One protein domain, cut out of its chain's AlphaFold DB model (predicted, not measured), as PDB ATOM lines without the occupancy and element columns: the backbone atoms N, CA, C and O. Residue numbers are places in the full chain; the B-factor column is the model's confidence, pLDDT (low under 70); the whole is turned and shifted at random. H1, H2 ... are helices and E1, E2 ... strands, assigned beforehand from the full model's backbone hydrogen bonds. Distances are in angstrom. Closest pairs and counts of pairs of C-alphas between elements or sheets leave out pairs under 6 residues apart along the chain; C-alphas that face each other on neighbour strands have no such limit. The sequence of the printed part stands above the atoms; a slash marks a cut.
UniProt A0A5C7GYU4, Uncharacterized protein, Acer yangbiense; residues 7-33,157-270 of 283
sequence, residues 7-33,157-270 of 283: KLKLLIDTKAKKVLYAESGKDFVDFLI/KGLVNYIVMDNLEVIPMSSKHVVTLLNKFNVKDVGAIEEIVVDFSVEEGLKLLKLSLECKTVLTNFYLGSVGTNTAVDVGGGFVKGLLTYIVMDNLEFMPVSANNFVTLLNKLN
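Overview. This is residues 7 to 33 and 157 to 270 of the 283 residues of an uncharacterized protein of Acer yangbiense (UniProt A0A5C7GYU4). A strongly twisted antiparallel sheet of five strands makes the core, with H4 across one face and H5 along the opposite face, and with H1 and H2 beside its strands. H3 packs on H4 at one end of the longest axis, and the small hairpin of E6 and E7 lies at the other; residues 236 to 241, in the long link between H4 and E6, stick out. The printed part has 141 residues, with E1, E2, H1, E3, E4, H2, E5, H3, H4, E6, E7 and H5 in chain order; the class is mixed, helices and strands. The large sheet's order is E4, E3, E2, E1, E5. The whole is compact, with a radius of gyration of the C-alphas of 15.3 A and spans of 47 by 35 by 30 A.

Along the chain. E1, residues 7 to 13, begins at C-alpha 7 (198.308, 119.505, 142.001) and is 19.4 A long. E2 is residues 18 to 24, 17.5 A, and H1 residues 26 to 33. After the cut come E3, residues 162 to 165, E4, residues 170 to 172, and H2, residues 175 to 184. E5, residues 193 to 200, is 21.3 A long and H3, residues 202 to 214, 18.9 A. H4 is residues 218 to 227, E6 residues 246 to 248 and E7 residues 254 to 256. H5, residues 259 to 268, ends at C-alpha 268 (178.815, 132.925, 129.322).

Arrangement. N 10 and O 196 of E1 and E5 are 2.8 A apart, N 11 and O 21 of E1 and E2 2.9 A, N 22 and O 164 of E2 and E3 2.8 A, and N 163 and O 171 of E3 and E4 2.8 A. H4 is on the sheet at a height of 8.6 A, across the strands at 82 degrees to E2 on the local plane; the closest C-alphas are those of Val 19 and Thr 220, 4.8 A. H5, on the opposite face, runs along E5 at 16 degrees on the local plane; the C-alphas of Glu 195 and Asn 260 are closest, 5.9 A. H3 touches H4 with residues 207 to 212 alone, Leu 211 and Val 218 having the closest C-alphas, 5.4 A, at a steep tilt of 49 degrees, opposite ways. In the hairpin of E6 and E7, N 247 and O 255 are 2.8 A apart. Every O i to N i+4 pair is within hydrogen-bond range in H1, H2, H4 and H5; in H3, 8 of 9 are.

Size, cuts and confidence. The C-alphas farthest apart, of Glu 214 and Asn 251, are 48.1 A apart. Residues 34 to 156 are not printed, and C-alphas 33 and 157 are 13.2 A apart across the cut. The link from H4 to E6 is long. The model's confidence is under 70 at residues 226 to 245 and 256 to 260.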
ATOM      1  N   LYS A   7     199.133 119.376 143.211       84.25
ATOM      2  CA  LYS A   7     198.308 119.505 142.001       84.25
ATOM      3  C   LYS A   7     198.550 120.865 141.374       84.25
ATOM      4  O   LYS A   7     198.332 121.882 142.026       84.25
ATOM      5  N   LEU A   8     198.973 120.871 140.116       88.25
ATOM      6  CA  LEU A   8     199.237 122.080 139.348       88.25
ATOM      7  C   LEU A   8     198.168 122.230 138.265       88.25
ATOM      8  O   LEU A   8     197.991 121.323 137.456       88.25
ATOM      9  N   LYS A   9     197.457 123.359 138.230       90.50
ATOM     10  CA  LYS A   9     196.489 123.638 137.165       90.50
ATOM     11  C   LYS A   9     197.164 124.467 136.086       90.50
ATOM     12  O   LYS A   9     197.614 125.572 136.361       90.50
ATOM     13  N   LEU A  10     197.246 123.955 134.871       91.81
ATOM     14  CA  LEU A  10     197.818 124.650 133.725       91.81
ATOM     15  C   LEU A  10     196.699 125.248 132.886       91.81
ATOM     16  O   LEU A  10     195.799 124.524 132.468       91.81
ATOM     17  N   LEU A  11     196.792 126.543 132.596       91.50
ATOM     18  CA  LEU A  11     195.936 127.195 131.620       91.50
ATOM     19  C   LEU A  11     196.654 127.234 130.270       91.50
ATOM     20  O   LEU A  11     197.741 127.808 130.148       91.50
ATOM     21  N   ILE A  12     196.069 126.593 129.264       90.94
ATOM     22  CA  ILE A  12     196.729 126.286 127.995       90.94
ATOM     23  C   ILE A  12     195.932 126.877 126.841       90.94
ATOM     24  O   ILE A  12     194.723 126.706 126.757       90.94
ATOM     25  N   ASP A  13     196.633 127.522 125.912       89.81
ATOM     26  CA  ASP A  13     196.115 127.794 124.576       89.81
ATOM     27  C   ASP A  13     196.347 126.548 123.714       89.81
ATOM     28  O   ASP A  13     197.482 126.222 123.342       89.81
ATOM     29  N   THR A  14     195.268 125.826 123.417       86.81
ATOM     30  CA  THR A  14     195.320 124.559 122.673       86.81
ATOM     31  C   THR A  14     195.721 124.746 121.214       86.81
ATOM     32  O   THR A  14     196.397 123.885 120.644       86.81
ATOM     33  N   LYS A  15     195.375 125.890 120.608       86.62
ATOM     34  CA  LYS A  15     195.722 126.218 119.219       86.62
ATOM     35  C   LYS A  15     197.206 126.536 119.101       86.62
ATOM     36  O   LYS A  15     197.872 126.026 118.202       86.62
ATOM     37  N   ALA A  16     197.731 127.339 120.028       87.31
ATOM     38  CA  ALA A  16     199.151 127.677 120.081       87.31
ATOM     39  C   ALA A  16     200.019 126.575 120.717       87.31
ATOM     40  O   ALA A  16     201.246 126.657 120.645       87.31
ATOM     41  N   LYS A  17     199.401 125.558 121.339       88.81
ATOM     42  CA  LYS A  17     200.057 124.507 122.139       88.81
ATOM     43  C   LYS A  17     201.003 125.089 123.192       88.81
ATOM     44  O   LYS A  17     202.137 124.632 123.350       88.81
ATOM     45  N   LYS A  18     200.536 126.121 123.893       91.25
ATOM     46  CA  LYS A  18     201.345 126.924 124.813       91.25
ATOM     47  C   LYS A  18     200.674 127.032 126.174       91.25
ATOM     48  O   LYS A  18     199.476 127.290 126.249       91.25
ATOM     49  N   VAL A  19     201.457 126.911 127.245       93.06
ATOM     50  CA  VAL A  19     200.984 127.248 128.592       93.06
ATOM     51  C   VAL A  19     200.998 128.769 128.741       93.06
ATOM     52  O   VAL A  19     202.029 129.416 128.554       93.06
ATOM     53  N   LEU A  20     199.844 129.351 129.063       91.75
ATOM     54  CA  LEU A  20     199.721 130.778 129.355       91.75
ATOM     55  C   LEU A  20     200.276 131.066 130.752       91.75
ATOM     56  O   LEU A  20     201.133 131.934 130.925       91.75
ATOM     57  N   TYR A  21     199.809 130.296 131.733       93.19
ATOM     58  CA  TYR A  21     200.297 130.281 133.106       93.19
ATOM     59  C   TYR A  21     199.772 129.038 133.836       93.19
ATOM     60  O   TYR A  21     198.895 128.335 133.336       93.19
ATOM     61  N   ALA A  22     200.288 128.782 135.033       93.31
ATOM     62  CA  ALA A  22     199.747 127.815 135.972       93.31
ATOM     63  C   ALA A  22     199.103 128.513 137.176       93.31
ATOM     64  O   ALA A  22     199.646 129.485 137.692       93.31
ATOM     65  N   GLU A  23     197.964 128.011 137.636       91.25
ATOM     66  CA  GLU A  23     197.382 128.335 138.936       91.25
ATOM     67  C   GLU A  23     197.865 127.295 139.952       91.25
ATOM     68  O   GLU A  23     197.765 126.083 139.727       91.25
ATOM     69  N   SER A  24     198.399 127.767 141.079       89.19
ATOM     70  CA  SER A  24     198.876 126.893 142.145       89.19
ATOM     71  C   SER A  24     198.682 127.484 143.535       89.19
ATOM     72  O   SER A  24     198.787 128.691 143.734       89.19
ATOM     73  N   GLY A  25     198.487 126.609 144.521       87.50
ATOM     74  CA  GLY A  25     198.630 126.956 145.934       87.50
ATOM     75  C   GLY A  25     200.097 127.113 146.354       87.50
ATOM     76  O   GLY A  25     201.018 126.904 145.552       87.50
ATOM     77  N   LYS A  26     200.298 127.444 147.636       86.25
ATOM     78  CA  LYS A  26     201.612 127.747 148.230       86.25
ATOM     79  C   LYS A  26     202.655 126.647 148.006       86.25
ATOM     80  O   LYS A  26     203.804 126.963 147.740       86.25
ATOM     81  N   ASP A  27     202.248 125.380 148.046       86.75
ATOM     82  CA  ASP A  27     203.160 124.233 148.106       86.75
ATOM     83  C   ASP A  27     204.120 124.160 146.909       86.75
ATOM     84  O   ASP A  27     205.319 123.926 147.062       86.75
ATOM     85  N   PHE A  28     203.604 124.406 145.705       89.44
ATOM     86  CA  PHE A  28     204.417 124.448 144.488       89.44
ATOM     87  C   PHE A  28     205.366 125.645 144.475       89.44
ATOM     88  O   PHE A  28     206.506 125.542 144.033       89.44
ATOM     89  N   VAL A  29     204.899 126.798 144.950       90.75
ATOM     90  CA  VAL A  29     205.700 128.019 144.955       90.75
ATOM     91  C   VAL A  29     206.795 127.934 146.015       90.75
ATOM     92  O   VAL A  29     207.929 128.318 145.748       90.75
ATOM     93  N   ASP A  30     206.499 127.350 147.174       88.44
ATOM     94  CA  ASP A  30     207.490 127.021 148.195       88.44
ATOM     95  C   ASP A  30     208.561 126.075 147.640       88.44
ATOM     96  O   ASP A  30     209.746 126.262 147.916       88.44
ATOM     97  N   PHE A  31     208.177 125.115 146.794       88.06
ATOM     98  CA  PHE A  31     209.129 124.287 146.051       88.06
ATOM     99  C   PHE A  31     209.996 125.111 145.076       88.06
ATOM    100  O   PHE A  31     211.214 124.924 145.046       88.06
ATOM    101  N   LEU A  32     209.423 126.055 144.318       91.19
ATOM    102  CA  LEU A  32     210.195 126.946 143.436       91.19
ATOM    103  C   LEU A  32     211.181 127.828 144.218       91.19
ATOM    104  O   LEU A  32     212.336 127.969 143.820       91.19
ATOM    105  N   ILE A  33     210.750 128.387 145.351       89.06
ATOM    106  CA  ILE A  33     211.614 129.161 146.251       89.06
ATOM    107  C   ILE A  33     212.717 128.259 146.811       89.06
ATOM    108  O   ILE A  33     213.882 128.656 146.842       89.06
ATOM    109  N   LYS A 157     202.265 132.214 152.782       78.12
ATOM    110  CA  LYS A 157     200.990 132.064 153.496       78.12
ATOM    111  C   LYS A 157     200.049 131.174 152.677       78.12
ATOM    112  O   LYS A 157     199.838 131.451 151.501       78.12
ATOM    113  N   GLY A 158     199.432 130.161 153.289       70.69
ATOM    114  CA  GLY A 158     198.614 129.178 152.566       70.69
ATOM    115  C   GLY A 158     197.255 129.649 152.065       70.69
ATOM    116  O   GLY A 158     196.631 128.955 151.272       70.69
ATOM    117  N   LEU A 159     196.805 130.835 152.471       71.38
ATOM    118  CA  LEU A 159     195.499 131.385 152.089       71.38
ATOM    119  C   LEU A 159     195.491 132.079 150.713       71.38
ATOM    120  O   LEU A 159     194.498 132.708 150.358       71.38
ATOM    121  N   VAL A 160     196.592 132.016 149.957       76.88
ATOM    122  CA  VAL A 160     196.760 132.728 148.683       76.88
ATOM    123  C   VAL A 160     197.080 131.735 147.569       76.88
ATOM    124  O   VAL A 160     198.000 130.928 147.690       76.88
ATOM    125  N   ASN A 161     196.333 131.827 146.467       85.75
ATOM    126  CA  ASN A 161     196.697 131.180 145.208       85.75
ATOM    127  C   ASN A 161     197.655 132.077 144.422       85.75
ATOM    128  O   ASN A 161     197.593 133.306 144.493       85.75
ATOM    129  N   TYR A 162     198.514 131.454 143.635       90.50
ATOM    130  CA  TYR A 162     199.537 132.107 142.839       90.50
ATOM    131  C   TYR A 162     199.364 131.758 141.368       90.50
ATOM    132  O   TYR A 162     198.994 130.638 141.010       90.50
ATOM    133  N   ILE A 163     199.671 132.732 140.520       92.31
ATOM    134  CA  ILE A 163     199.877 132.537 139.094       92.31
ATOM    135  C   ILE A 163     201.377 132.349 138.877       92.31
ATOM    136  O   ILE A 163     202.179 133.190 139.286       92.31
ATOM    137  N   VAL A 164     201.746 131.250 138.226       95.00
ATOM    138  CA  VAL A 164     203.116 130.949 137.813       95.00
ATOM    139  C   VAL A 164     203.196 131.017 136.295       95.00
ATOM    140  O   VAL A 164     202.551 130.252 135.585       95.00
ATOM    141  N   MET A 165     203.978 131.954 135.785       94.62
ATOM    142  CA  MET A 165     204.149 132.184 134.357       94.62
ATOM    143  C   MET A 165     205.033 131.108 133.717       94.62
ATOM    144  O   MET A 165     205.747 130.376 134.397       94.62
ATOM    145  N   ASP A 166     205.037 131.035 132.383       94.44
ATOM    146  CA  ASP A 166     205.823 130.042 131.629       94.44
ATOM    147  C   ASP A 166     207.338 130.090 131.938       94.44
ATOM    148  O   ASP A 166     208.021 129.071 131.924       94.44
ATOM    149  N   ASN A 167     207.861 131.261 132.294       93.75
ATOM    150  CA  ASN A 167     209.242 131.482 132.742       93.75
ATOM    151  C   ASN A 167     209.447 131.308 134.261       93.75
ATOM    152  O   ASN A 167     210.492 131.703 134.770       93.75
ATOM    153  N   LEU A 168     208.459 130.754 134.968       95.75
ATOM    154  CA  LEU A 168     208.396 130.591 136.424       95.75
ATOM    155  C   LEU A 168     208.331 131.886 137.242       95.75
ATOM    156  O   LEU A 168     208.530 131.855 138.455       95.75
ATOM    157  N   GLU A 169     208.023 133.025 136.617       94.56
ATOM    158  CA  GLU A 169     207.678 134.234 137.365       94.56
ATOM    159  C   GLU A 169     206.403 133.991 138.183       94.56
ATOM    160  O   GLU A 169     205.424 133.454 137.662       94.56
ATOM    161  N   VAL A 170     206.416 134.373 139.460       93.69
ATOM    162  CA  VAL A 170     205.312 134.121 140.391       93.69
ATOM    163  C   VAL A 170     204.662 135.435 140.793       93.69
ATOM    164  O   VAL A 170     205.336 136.337 141.287       93.69
ATOM    165  N   ILE A 171     203.340 135.512 140.649       90.88
ATOM    166  CA  ILE A 171     202.534 136.644 141.114       90.88
ATOM    167  C   ILE A 171     201.333 136.143 141.933       90.88
ATOM    168  O   ILE A 171     200.776 135.089 141.619       90.88
ATOM    169  N   PRO A 172     200.895 136.862 142.984       88.44
ATOM    170  CA  PRO A 172     199.652 136.536 143.680       88.44
ATOM    171  C   PRO A 172     198.454 136.578 142.724       88.44
ATOM    172  O   PRO A 172     198.312 137.509 141.925       88.44
ATOM    173  N   MET A 173     197.577 135.582 142.806       84.19
ATOM    174  CA  MET A 173     196.405 135.503 141.942       84.19
ATOM    175  C   MET A 173     195.373 136.569 142.325       84.19
ATOM    176  O   MET A 173     195.010 136.722 143.488       84.19
ATOM    177  N   SER A 174     194.869 137.280 141.320       81.50
ATOM    178  CA  SER A 174     193.683 138.132 141.420       81.50
ATOM    179  C   SER A 174     192.942 138.129 140.084       81.50
ATOM    180  O   SER A 174     193.547 137.869 139.037       81.50
ATOM    181  N   SER A 175     191.645 138.444 140.097       75.56
ATOM    182  CA  SER A 175     190.834 138.541 138.874       75.56
ATOM    183  C   SER A 175     191.433 139.539 137.875       75.56
ATOM    184  O   SER A 175     191.523 139.250 136.681       75.56
ATOM    185  N   LYS A 176     191.960 140.667 138.371       78.75
ATOM    186  CA  LYS A 176     192.692 141.657 137.572       78.75
ATOM    187  C   LYS A 176     193.888 141.065 136.834       78.75
ATOM    188  O   LYS A 176     194.081 141.345 135.648       78.75
ATOM    189  N   HIS A 177     194.707 140.263 137.521       81.81
ATOM    190  CA  HIS A 177     195.880 139.639 136.909       81.81
ATOM    191  C   HIS A 177     195.477 138.660 135.808       81.81
ATOM    192  O   HIS A 177     196.096 138.674 134.748       81.81
ATOM    193  N   VAL A 178     194.409 137.879 136.005       81.75
ATOM    194  CA  VAL A 178     193.893 136.963 134.976       81.75
ATOM    195  C   VAL A 178     193.490 137.730 133.713       81.75
ATOM    196  O   VAL A 178     194.001 137.428 132.636       81.75
ATOM    197  N   VAL A 179     192.664 138.777 133.833       77.81
ATOM    198  CA  VAL A 179     192.249 139.613 132.684       77.81
ATOM    199  C   VAL A 179     193.458 140.250 131.997       77.81
ATOM    200  O   VAL A 179     193.596 140.189 130.774       77.81
ATOM    201  N   THR A 180     194.371 140.824 132.783       84.31
ATOM    202  CA  THR A 180     195.584 141.475 132.268       84.31
ATOM    203  C   THR A 180     196.457 140.494 131.488       84.31
ATOM    204  O   THR A 180     196.991 140.842 130.434       84.31
ATOM    205  N   LEU A 181     196.593 139.255 131.966       86.00
ATOM    206  CA  LEU A 181     197.372 138.221 131.294       86.00
ATOM    207  C   LEU A 181     196.705 137.736 130.009       86.00
ATOM    208  O   LEU A 181     197.390 137.636 128.994       86.00
ATOM    209  N   LEU A 182     195.391 137.490 130.012       83.50
ATOM    210  CA  LEU A 182     194.659 137.104 128.799       83.50
ATOM    211  C   LEU A 182     194.804 138.168 127.696       83.50
ATOM    212  O   LEU A 182     195.101 137.831 126.547       83.50
ATOM    213  N   ASN A 183     194.719 139.451 128.069       81.88
ATOM    214  CA  ASN A 183     195.012 140.582 127.184       81.88
ATOM    215  C   ASN A 183     196.467 140.578 126.693       81.88
ATOM    216  O   ASN A 183     196.723 140.670 125.493       81.88
ATOM    217  N   LYS A 184     197.436 140.424 127.606       85.88
ATOM    218  CA  LYS A 184     198.875 140.384 127.289       85.88
ATOM    219  C   LYS A 184     199.227 139.255 126.318       85.88
ATOM    220  O   LYS A 184     200.116 139.422 125.485       85.88
ATOM    221  N   PHE A 185     198.545 138.117 126.413       84.06
ATOM    222  CA  PHE A 185     198.727 136.985 125.509       84.06
ATOM    223  C   PHE A 185     197.942 137.105 124.199       84.06
ATOM    224  O   PHE A 185     198.082 136.234 123.343       84.06
ATOM    225  N   ASN A 186     197.189 138.195 124.005       81.25
ATOM    226  CA  ASN A 186     196.384 138.452 122.813       81.25
ATOM    227  C   ASN A 186     195.418 137.293 122.511       81.25
ATOM    228  O   ASN A 186     195.272 136.866 121.362       81.25
ATOM    229  N   VAL A 187     194.790 136.757 123.561       75.50
ATOM    230  CA  VAL A 187     193.785 135.700 123.437       75.50
ATOM    231  C   VAL A 187     192.551 136.296 122.767       75.50
ATOM    232  O   VAL A 187     191.826 137.084 123.365       75.50
ATOM    233  N   LYS A 188     192.313 135.912 121.511       71.62
ATOM    234  CA  LYS A 188     191.147 136.360 120.727       71.62
ATOM    235  C   LYS A 188     189.951 135.421 120.827       71.62
ATOM    236  O   LYS A 188     188.831 135.814 120.533       71.62
ATOM    237  N   ASP A 189     190.215 134.169 121.182       73.25
ATOM    238  CA  ASP A 189     189.224 133.110 121.292       73.25
ATOM    239  C   ASP A 189     189.446 132.374 122.609       73.25
ATOM    240  O   ASP A 189     190.251 131.448 122.710       73.25
ATOM    241  N   VAL A 190     188.734 132.830 123.633       72.06
ATOM    242  CA  VAL A 190     188.713 132.214 124.963       72.06
ATOM    243  C   VAL A 190     188.165 130.783 124.941       72.06
ATOM    244  O   VAL A 190     188.456 130.023 125.857       72.06
ATOM    245  N   GLY A 191     187.439 130.370 123.893       75.38
ATOM    246  CA  GLY A 191     186.987 128.987 123.713       75.38
ATOM    247  C   GLY A 191     188.108 128.004 123.358       75.38
ATOM    248  O   GLY A 191     187.913 126.799 123.468       75.38
ATOM    249  N   ALA A 192     189.286 128.495 122.955       81.44
ATOM    250  CA  ALA A 192     190.473 127.671 122.709       81.44
ATOM    251  C   ALA A 192     191.349 127.470 123.961       81.44
ATOM    252  O   ALA A 192     192.381 126.792 123.883       81.44
ATOM    253  N   ILE A 193     190.970 128.082 125.087       85.56
ATOM    254  CA  ILE A 193     191.670 127.943 126.360       85.56
ATOM    255  C   ILE A 193     191.115 126.747 127.121       85.56
ATOM    256  O   ILE A 193     189.912 126.651 127.346       85.56
ATOM    257  N   GLU A 194     192.014 125.887 127.587       87.44
ATOM    258  CA  GLU A 194     191.683 124.754 128.444       87.44
ATOM    259  C   GLU A 194     192.454 124.815 129.765       87.44
ATOM    260  O   GLU A 194     193.592 125.290 129.826       87.44
ATOM    261  N   GLU A 195     191.828 124.310 130.829       88.12
ATOM    262  CA  GLU A 195     192.486 124.040 132.105       88.12
ATOM    263  C   GLU A 195     192.800 122.547 132.199       88.12
ATOM    264  O   GLU A 195     191.911 121.705 132.079       88.12
ATOM    265  N   ILE A 196     194.066 122.218 132.449       87.69
ATOM    266  CA  ILE A 196     194.517 120.842 132.661       87.69
ATOM    267  C   ILE A 196     195.145 120.735 134.042       87.69
ATOM    268  O   ILE A 196     196.016 121.523 134.403       87.69
ATOM    269  N   VAL A 197     194.738 119.730 134.811       87.75
ATOM    270  CA  VAL A 197     195.345 119.427 136.109       87.75
ATOM    271  C   VAL A 197     196.463 118.410 135.918       87.75
ATOM    272  O   VAL A 197     196.257 117.354 135.324       87.75
ATOM    273  N   VAL A 198     197.644 118.724 136.439       86.44
ATOM    274  CA  VAL A 198     198.818 117.852 136.418       86.44
ATOM    275  C   VAL A 198     199.185 117.474 137.848       86.44
ATOM    276  O   VAL A 198     199.335 118.340 138.714       86.44
ATOM    277  N   ASP A 199     199.341 116.172 138.085       85.69
ATOM    278  CA  ASP A 199     199.950 115.661 139.309       85.69
ATOM    279  C   ASP A 199     201.455 115.944 139.269       85.69
ATOM    280  O   ASP A 199     202.147 115.593 138.316       85.69
ATOM    281  N   PHE A 200     201.959 116.589 140.313       84.75
ATOM    282  CA  PHE A 200     203.344 117.011 140.427       84.75
ATOM    283  C   PHE A 200     204.030 116.201 141.529       84.75
ATOM    284  O   PHE A 200     203.800 116.416 142.724       84.75
ATOM    285  N   SER A 201     204.833 115.225 141.106       85.31
ATOM    286  CA  SER A 201     205.619 114.333 141.960       85.31
ATOM    287  C   SER A 201     207.121 114.621 141.849       85.31
ATOM    288  O   SER A 201     207.532 115.619 141.250       85.31
ATOM    289  N   VAL A 202     207.950 113.771 142.469       81.75
ATOM    290  CA  VAL A 202     209.419 113.902 142.505       81.75
ATOM    291  C   VAL A 202     209.982 114.008 141.091       81.75
ATOM    292  O   VAL A 202     210.786 114.889 140.778       81.75
ATOM    293  N   GLU A 203     209.510 113.141 140.202       83.62
ATOM    294  CA  GLU A 203     209.934 113.063 138.816       83.62
ATOM    295  C   GLU A 203     209.603 114.339 138.036       83.62
ATOM    296  O   GLU A 203     210.463 114.829 137.290       83.62
ATOM    297  N   GLU A 204     208.404 114.899 138.230       87.19
ATOM    298  CA  GLU A 204     208.002 116.180 137.649       87.19
ATOM    299  C   GLU A 204     208.829 117.337 138.210       87.19
ATOM    300  O   GLU A 204     209.257 118.196 137.439       87.19
ATOM    301  N   GLY A 205     209.126 117.329 139.513       87.81
ATOM    302  CA  GLY A 205     210.008 118.303 140.156       87.81
ATOM    303  C   GLY A 205     211.394 118.352 139.521       87.81
ATOM    304  O   GLY A 205     211.882 119.427 139.167       87.81
ATOM    305  N   LEU A 206     212.006 117.187 139.299       86.94
ATOM    306  CA  LEU A 206     213.306 117.067 138.629       86.94
ATOM    307  C   LEU A 206     213.255 117.535 137.171       86.94
ATOM    308  O   LEU A 206     214.172 118.208 136.695       86.94
ATOM    309  N   LYS A 207     212.184 117.180 136.454       88.62
ATOM    310  CA  LYS A 207     211.975 117.594 135.062       88.62
ATOM    311  C   LYS A 207     211.826 119.110 134.957       88.62
ATOM    312  O   LYS A 207     212.453 119.717 134.094       88.62
ATOM    313  N   LEU A 208     211.030 119.710 135.842       91.56
ATOM    314  CA  LEU A 208     210.844 121.153 135.905       91.56
ATOM    315  C   LEU A 208     212.167 121.853 136.227       91.56
ATOM    316  O   LEU A 208     212.569 122.733 135.477       91.56
ATOM    317  N   LEU A 209     212.877 121.409 137.274       90.56
ATOM    318  CA  LEU A 209     214.177 121.957 137.680       90.56
ATOM    319  C   LEU A 209     215.172 121.994 136.517       90.56
ATOM    320  O   LEU A 209     215.836 123.004 136.302       90.56
ATOM    321  N   LYS A 210     215.253 120.909 135.744       88.75
ATOM    322  CA  LYS A 210     216.079 120.874 134.539       88.75
ATOM    323  C   LYS A 210     215.649 121.928 133.521       88.75
ATOM    324  O   LYS A 210     216.483 122.697 133.056       88.75
ATOM    325  N   LEU A 211     214.368 121.949 133.157       91.56
ATOM    326  CA  LEU A 211     213.855 122.866 132.138       91.56
ATOM    327  C   LEU A 211     214.103 124.332 132.518       91.56
ATOM    328  O   LEU A 211     214.409 125.133 131.635       91.56
ATOM    329  N   SER A 212     214.057 124.656 133.815       92.75
ATOM    330  CA  SER A 212     214.399 125.977 134.358       92.75
ATOM    331  C   SER A 212     215.839 126.410 134.084       92.75
ATOM    332  O   SER A 212     216.112 127.607 134.028       92.75
ATOM    333  N   LEU A 213     216.767 125.463 133.927       89.50
ATOM    334  CA  LEU A 213     218.170 125.737 133.600       89.50
ATOM    335  C   LEU A 213     218.417 125.817 132.085       89.50
ATOM    336  O   LEU A 213     219.421 126.385 131.660       89.50
ATOM    337  N   GLU A 214     217.521 125.254 131.269       87.38
ATOM    338  CA  GLU A 214     217.703 125.118 129.819       87.38
ATOM    339  C   GLU A 214     216.948 126.173 129.005       87.38
ATOM    340  O   GLU A 214     217.399 126.564 127.927       87.38
ATOM    341  N   CYS A 215     215.782 126.628 129.475       89.12
ATOM    342  CA  CYS A 215     214.902 127.474 128.674       89.12
ATOM    343  C   CYS A 215     214.065 128.453 129.509       89.12
ATOM    344  O   CYS A 215     213.961 128.349 130.725       89.12
ATOM    345  N   LYS A 216     213.442 129.420 128.822       90.56
ATOM    346  CA  LYS A 216     212.524 130.404 129.428       90.56
ATOM    347  C   LYS A 216     211.042 130.040 129.282       90.56
ATOM    348  O   LYS A 216     210.207 130.719 129.861       90.56
ATOM    349  N   THR A 217     210.710 129.024 128.490       93.44
ATOM    350  CA  THR A 217     209.338 128.522 128.287       93.44
ATOM    351  C   THR A 217     209.184 127.193 129.019       93.44
ATOM    352  O   THR A 217     209.018 126.131 128.412       93.44
ATOM    353  N   VAL A 218     209.400 127.242 130.329       95.94
ATOM    354  CA  VAL A 218     209.581 126.078 131.195       95.94
ATOM    355  C   VAL A 218     208.291 125.275 131.290       95.94
ATOM    356  O   VAL A 218     208.316 124.071 131.043       95.94
ATOM    357  N   LEU A 219     207.162 125.922 131.595       95.00
ATOM    358  CA  LEU A 219     205.877 125.238 131.761       95.00
ATOM    359  C   LEU A 219     205.361 124.668 130.438       95.00
ATOM    360  O   LEU A 219     204.844 123.553 130.413       95.00
ATOM    361  N   THR A 220     205.550 125.385 129.331       94.44
ATOM    362  CA  THR A 220     205.187 124.915 127.992       94.44
ATOM    363  C   THR A 220     205.985 123.666 127.624       94.44
ATOM    364  O   THR A 220     205.396 122.659 127.239       94.44
ATOM    365  N   ASN A 221     207.312 123.671 127.794       93.50
ATOM    366  CA  ASN A 221     208.131 122.481 127.525       93.50
ATOM    367  C   ASN A 221     207.834 121.337 128.501       93.50
ATOM    368  O   ASN A 221     207.836 120.167 128.110       93.50
ATOM    369  N   PHE A 222     207.544 121.664 129.762       92.06
ATOM    370  CA  PHE A 222     207.134 120.692 130.767       92.06
ATOM    371  C   PHE A 222     205.851 119.979 130.333       92.06
ATOM    372  O   PHE A 222     205.842 118.748 130.275       92.06
ATOM    373  N   TYR A 223     204.828 120.748 129.943       90.06
ATOM    374  CA  TYR A 223     203.551 120.260 129.430       90.06
ATOM    375  C   TYR A 223     203.727 119.402 128.174       90.06
ATOM    376  O   TYR A 223     203.321 118.243 128.167       90.06
ATOM    377  N   LEU A 224     204.397 119.917 127.139       88.50
ATOM    378  CA  LEU A 224     204.596 119.192 125.879       88.50
ATOM    379  C   LEU A 224     205.344 117.872 126.084       88.50
ATOM    380  O   LEU A 224     204.993 116.857 125.486       88.50
ATOM    381  N   GLY A 225     206.335 117.861 126.975       80.88
ATOM    382  CA  GLY A 225     207.044 116.641 127.339       80.88
ATOM    383  C   GLY A 225     206.227 115.669 128.198       80.88
ATOM    384  O   GLY A 225     206.720 114.580 128.460       80.88
ATOM    385  N   SER A 226     205.071 116.063 128.740       67.94
ATOM    386  CA  SER A 226     204.178 115.215 129.559       67.94
ATOM    387  C   SER A 226     202.982 114.689 128.753       67.94
ATOM    388  O   SER A 226     202.447 113.624 129.049       67.94
ATOM    389  N   VAL A 227     202.596 115.388 127.681       60.78
ATOM    390  CA  VAL A 227     201.545 114.959 126.738       60.78
ATOM    391  C   VAL A 227     201.938 113.683 125.975       60.78
ATOM    392  O   VAL A 227     201.069 112.933 125.546       60.78
ATOM    393  N   GLY A 228     203.235 113.370 125.871       48.06
ATOM    394  CA  GLY A 228     203.713 112.099 125.313       48.06
ATOM    395  C   GLY A 228     203.440 110.857 126.177       48.06
ATOM    396  O   GLY A 228     203.700 109.752 125.708       48.06
ATOM    397  N   THR A 229     202.949 111.009 127.418       43.50
ATOM    398  CA  THR A 229     202.855 109.904 128.393       43.50
ATOM    399  C   THR A 229     201.539 109.778 129.168       43.50
ATOM    400  O   THR A 229     201.406 108.809 129.909       43.50
ATOM    401  N   ASN A 230     200.549 110.667 129.028       39.59
ATOM    402  CA  ASN A 230     199.387 110.631 129.931       39.59
ATOM    403  C   ASN A 230     198.127 109.962 129.361       39.59
ATOM    404  O   ASN A 230     197.471 110.465 128.451       39.59
ATOM    405  N   THR A 231     197.753 108.856 130.011       38.19
ATOM    406  CA  THR A 231     196.377 108.376 130.181       38.19
ATOM    407  C   THR A 231     195.542 109.384 130.970       38.19
ATOM    408  O   THR A 231     196.018 109.966 131.945       38.19
ATOM    409  N   ALA A 232     194.291 109.554 130.544       33.22
ATOM    410  CA  ALA A 232     193.284 110.411 131.158       33.22
ATOM    411  C   ALA A 232     193.063 110.088 132.644       33.22
ATOM    412  O   ALA A 232     193.003 108.916 133.020       33.22
ATOM    413  N   VAL A 233     192.884 111.124 133.469       35.78
ATOM    414  CA  VAL A 233     192.394 110.967 134.842       35.78
ATOM    415  C   VAL A 233     191.184 111.864 135.071       35.78
ATOM    416  O   VAL A 233     191.132 113.018 134.656       35.78
ATOM    417  N   ASP A 234     190.223 111.220 135.715       31.14
ATOM    418  CA  ASP A 234     188.840 111.555 136.007       31.14
ATOM    419  C   ASP A 234     188.667 112.790 136.911       31.14
ATOM    420  O   ASP A 234     189.425 113.016 137.861       31.14
ATOM    421  N   VAL A 235     187.631 113.582 136.629       34.28
ATOM    422  CA  VAL A 235     187.259 114.772 137.406       34.28
ATOM    423  C   VAL A 235     186.445 114.308 138.614       34.28
ATOM    424  O   VAL A 235     185.222 114.209 138.573       34.28
ATOM    425  N   GLY A 236     187.135 114.002 139.711       28.91
ATOM    426  CA  GLY A 236     186.494 113.661 140.980       28.91
ATOM    427  C   GLY A 236     185.732 114.849 141.571       28.91
ATOM    428  O   GLY A 236     186.337 115.774 142.111       28.91
ATOM    429  N   GLY A 237     184.400 114.800 141.503       37.41
ATOM    430  CA  GLY A 237     183.508 115.649 142.289       37.41
ATOM    431  C   GLY A 237     183.567 115.286 143.777       37.41
ATOM    432  O   GLY A 237     183.458 114.120 144.148       37.41
ATOM    433  N   GLY A 238     183.738 116.287 144.643       26.59
ATOM    434  CA  GLY A 238     183.751 116.100 146.093       26.59
ATOM    435  C   GLY A 238     183.866 117.413 146.871       26.59
ATOM    436  O   GLY A 238     184.581 118.327 146.472       26.59
ATOM    437  N   PHE A 239     183.125 117.486 147.978       35.72
ATOM    438  CA  PHE A 239     182.939 118.638 148.867       35.72
ATOM    439  C   PHE A 239     184.266 119.175 149.448       35.72
ATOM    440  O   PHE A 239     185.092 118.412 149.948       35.72
ATOM    441  N   VAL A 240     184.475 120.496 149.376       37.22
ATOM    442  CA  VAL A 240     185.781 121.147 149.593       37.22
ATOM    443  C   VAL A 240     186.058 121.459 151.069       37.22
ATOM    444  O   VAL A 240     185.199 121.965 151.788       37.22
ATOM    445  N   LYS A 241     187.309 121.227 151.489       34.72
ATOM    446  CA  LYS A 241     187.900 121.670 152.759       34.72
ATOM    447  C   LYS A 241     188.939 122.764 152.445       34.72
ATOM    448  O   LYS A 241     190.039 122.443 152.012       34.72
ATOM    449  N   GLY A 242     188.579 124.042 152.605       43.34
ATOM    450  CA  GLY A 242     189.472 125.196 152.390       43.34
ATOM    451  C   GLY A 242     188.714 126.515 152.187       43.34
ATOM    452  O   GLY A 242     187.562 126.498 151.754       43.34
ATOM    453  N   LEU A 243     189.338 127.654 152.520       48.19
ATOM    454  CA  LEU A 243     188.759 128.987 152.306       48.19
ATOM    455  C   LEU A 243     188.909 129.362 150.821       48.19
ATOM    456  O   LEU A 243     190.025 129.519 150.334       48.19
ATOM    457  N   LEU A 244     187.794 129.463 150.101       56.94
ATOM    458  CA  LEU A 244     187.752 129.815 148.681       56.94
ATOM    459  C   LEU A 244     187.260 131.256 148.526       56.94
ATOM    460  O   LEU A 244     186.256 131.634 149.126       56.94
ATOM    461  N   THR A 245     187.938 132.054 147.700       62.06
ATOM    462  CA  THR A 245     187.346 133.281 147.152       62.06
ATOM    463  C   THR A 245     186.291 132.869 146.128       62.06
ATOM    464  O   THR A 245     186.533 131.956 145.342       62.06
ATOM    465  N   TYR A 246     185.127 133.515 146.132       72.69
ATOM    466  CA  TYR A 246     184.033 133.218 145.207       72.69
ATOM    467  C   TYR A 246     183.801 134.386 144.251       72.69
ATOM    468  O   TYR A 246     183.883 135.546 144.644       72.69
ATOM    469  N   ILE A 247     183.490 134.060 143.001       75.12
ATOM    470  CA  ILE A 247     182.885 134.975 142.040       75.12
ATOM    471  C   ILE A 247     181.382 134.945 142.312       75.12
ATOM    472  O   ILE A 247     180.796 133.864 142.288       75.12
ATOM    473  N   VAL A 248     180.778 136.104 142.572       79.19
ATOM    474  CA  VAL A 248     179.325 136.266 142.723       79.19
ATOM    475  C   VAL A 248     178.816 137.056 141.525       79.19
ATOM    476  O   VAL A 248     179.337 138.129 141.227       79.19
ATOM    477  N   MET A 249     177.842 136.496 140.817       81.69
ATOM    478  CA  MET A 249     177.245 137.095 139.625       81.69
ATOM    479  C   MET A 249     176.005 137.926 139.988       81.69
ATOM    480  O   MET A 249     175.472 137.829 141.093       81.69
ATOM    481  N   ASP A 250     175.537 138.752 139.052       80.00
ATOM    482  CA  ASP A 250     174.354 139.613 139.211       80.00
ATOM    483  C   ASP A 250     173.062 138.815 139.456       80.00
ATOM    484  O   ASP A 250     172.194 139.231 140.221       80.00
ATOM    485  N   ASN A 251     172.973 137.619 138.876       82.38
ATOM    486  CA  ASN A 251     171.915 136.640 139.116       82.38
ATOM    487  C   ASN A 251     172.075 135.854 140.438       82.38
ATOM    488  O   ASN A 251     171.344 134.887 140.654       82.38
ATOM    489  N   LEU A 252     173.012 136.255 141.308       80.19
ATOM    490  CA  LEU A 252     173.333 135.654 142.612       80.19
ATOM    491  C   LEU A 252     173.879 134.218 142.566       80.19
ATOM    492  O   LEU A 252     174.116 133.612 143.613       80.19
ATOM    493  N   GLU A 253     174.124 133.666 141.380       80.88
ATOM    494  CA  GLU A 253     174.913 132.447 141.255       80.88
ATOM    495  C   GLU A 253     176.360 132.743 141.676       80.88
ATOM    496  O   GLU A 253     176.916 133.808 141.388       80.88
ATOM    497  N   PHE A 254     176.991 131.781 142.343       79.81
ATOM    498  CA  PHE A 254     178.376 131.900 142.772       79.81
ATOM    499  C   PHE A 254     179.188 130.680 142.357       79.81
ATOM    500  O   PHE A 254     178.690 129.556 142.300       79.81
ATOM    501  N   MET A 255     180.467 130.900 142.084       79.62
ATOM    502  CA  MET A 255     181.424 129.845 141.762       79.62
ATOM    503  C   MET A 255     182.781 130.176 142.382       79.62
ATOM    504  O   MET A 255     183.106 131.354 142.525       79.62
ATOM    505  N   PRO A 256     183.590 129.184 142.783       68.69
ATOM    506  CA  PRO A 256     184.912 129.470 143.326       68.69
ATOM    507  C   PRO A 256     185.783 130.167 142.275       68.69
ATOM    508  O   PRO A 256     185.715 129.840 141.088       68.69
ATOM    509  N   VAL A 257     186.616 131.115 142.696       69.38
ATOM    510  CA  VAL A 257     187.608 131.744 141.822       69.38
ATOM    511  C   VAL A 257     188.594 130.668 141.373       69.38
ATOM    512  O   VAL A 257     189.314 130.083 142.178       69.38
ATOM    513  N   SER A 258     188.597 130.407 140.071       67.94
ATOM    514  CA  SER A 258     189.609 129.625 139.363       67.94
ATOM    515  C   SER A 258     189.724 130.161 137.944       67.94
ATOM    516  O   SER A 258     188.789 130.794 137.439       67.94
ATOM    517  N   ALA A 259     190.857 129.912 137.297       66.12
ATOM    518  CA  ALA A 259     191.067 130.313 135.915       66.12
ATOM    519  C   ALA A 259     189.976 129.761 134.976       66.12
ATOM    520  O   ALA A 259     189.400 130.530 134.204       66.12
ATOM    521  N   ASN A 260     189.608 128.478 135.097       67.25
ATOM    522  CA  ASN A 260     188.549 127.883 134.276       67.25
ATOM    523  C   ASN A 260     187.167 128.507 134.519       67.25
ATOM    524  O   ASN A 260     186.447 128.817 133.570       67.25
ATOM    525  N   ASN A 261     186.803 128.758 135.779       73.19
ATOM    526  CA  ASN A 261     185.533 129.414 136.102       73.19
ATOM    527  C   ASN A 261     185.480 130.842 135.548       73.19
ATOM    528  O   ASN A 261     184.445 131.265 135.043       73.19
ATOM    529  N   PHE A 262     186.602 131.563 135.573       74.62
ATOM    530  CA  PHE A 262     186.684 132.903 135.003       74.62
ATOM    531  C   PHE A 262     186.571 132.887 133.469       74.62
ATOM    532  O   PHE A 262     185.801 133.657 132.905       74.62
ATOM    533  N   VAL A 263     187.265 131.971 132.786       71.94
ATOM    534  CA  VAL A 263     187.147 131.790 131.324       71.94
ATOM    535  C   VAL A 263     185.728 131.371 130.930       71.94
ATOM    536  O   VAL A 263     185.144 131.933 130.003       71.94
ATOM    537  N   THR A 264     185.131 130.436 131.671       75.06
ATOM    538  CA  THR A 264     183.741 130.003 131.481       75.06
ATOM    539  C   THR A 264     182.773 131.170 131.652       75.06
ATOM    540  O   THR A 264     181.847 131.327 130.856       75.06
ATOM    541  N   LEU A 265     183.004 132.026 132.648       78.88
ATOM    542  CA  LEU A 265     182.198 133.217 132.879       78.88
ATOM    543  C   LEU A 265     182.314 134.224 131.730       78.88
ATOM    544  O   LEU A 265     181.293 134.697 131.240       78.88
ATOM    545  N   LEU A 266     183.530 134.510 131.262       79.88
ATOM    546  CA  LEU A 266     183.758 135.392 130.111       79.88
ATOM    547  C   LEU A 266     183.018 134.890 128.862       79.88
ATOM    548  O   LEU A 266     182.374 135.679 128.169       79.88
ATOM    549  N   ASN A 267     183.042 133.574 128.626       77.19
ATOM    550  CA  ASN A 267     182.278 132.926 127.563       77.19
ATOM    551  C   ASN A 267     180.759 133.071 127.767       77.19
ATOM    552  O   ASN A 267     180.054 133.463 126.838       77.19
ATOM    553  N   LYS A 268     180.248 132.806 128.979       79.75
ATOM    554  CA  LYS A 268     178.815 132.925 129.322       79.75
ATOM    555  C   LYS A 268     178.299 134.355 129.141       79.75
ATOM    556  O   LYS A 268     177.183 134.545 128.670       79.75
ATOM    557  N   LEU A 269     179.121 135.349 129.477       80.75
ATOM    558  CA  LEU A 269     178.817 136.774 129.325       80.75
ATOM    559  C   LEU A 269     179.060 137.301 127.900       80.75
ATOM    560  O   LEU A 269     178.824 138.479 127.642       80.75
ATOM    561  N   ASN A 270     179.505 136.448 126.966       77.81
ATOM    562  CA  ASN A 270     179.801 136.810 125.578       77.81
ATOM    563  C   ASN A 270     180.781 138.000 125.472       77.81
ATOM    564  O   ASN A 270     180.638 138.867 124.603       77.81
TER     565      ASN A 270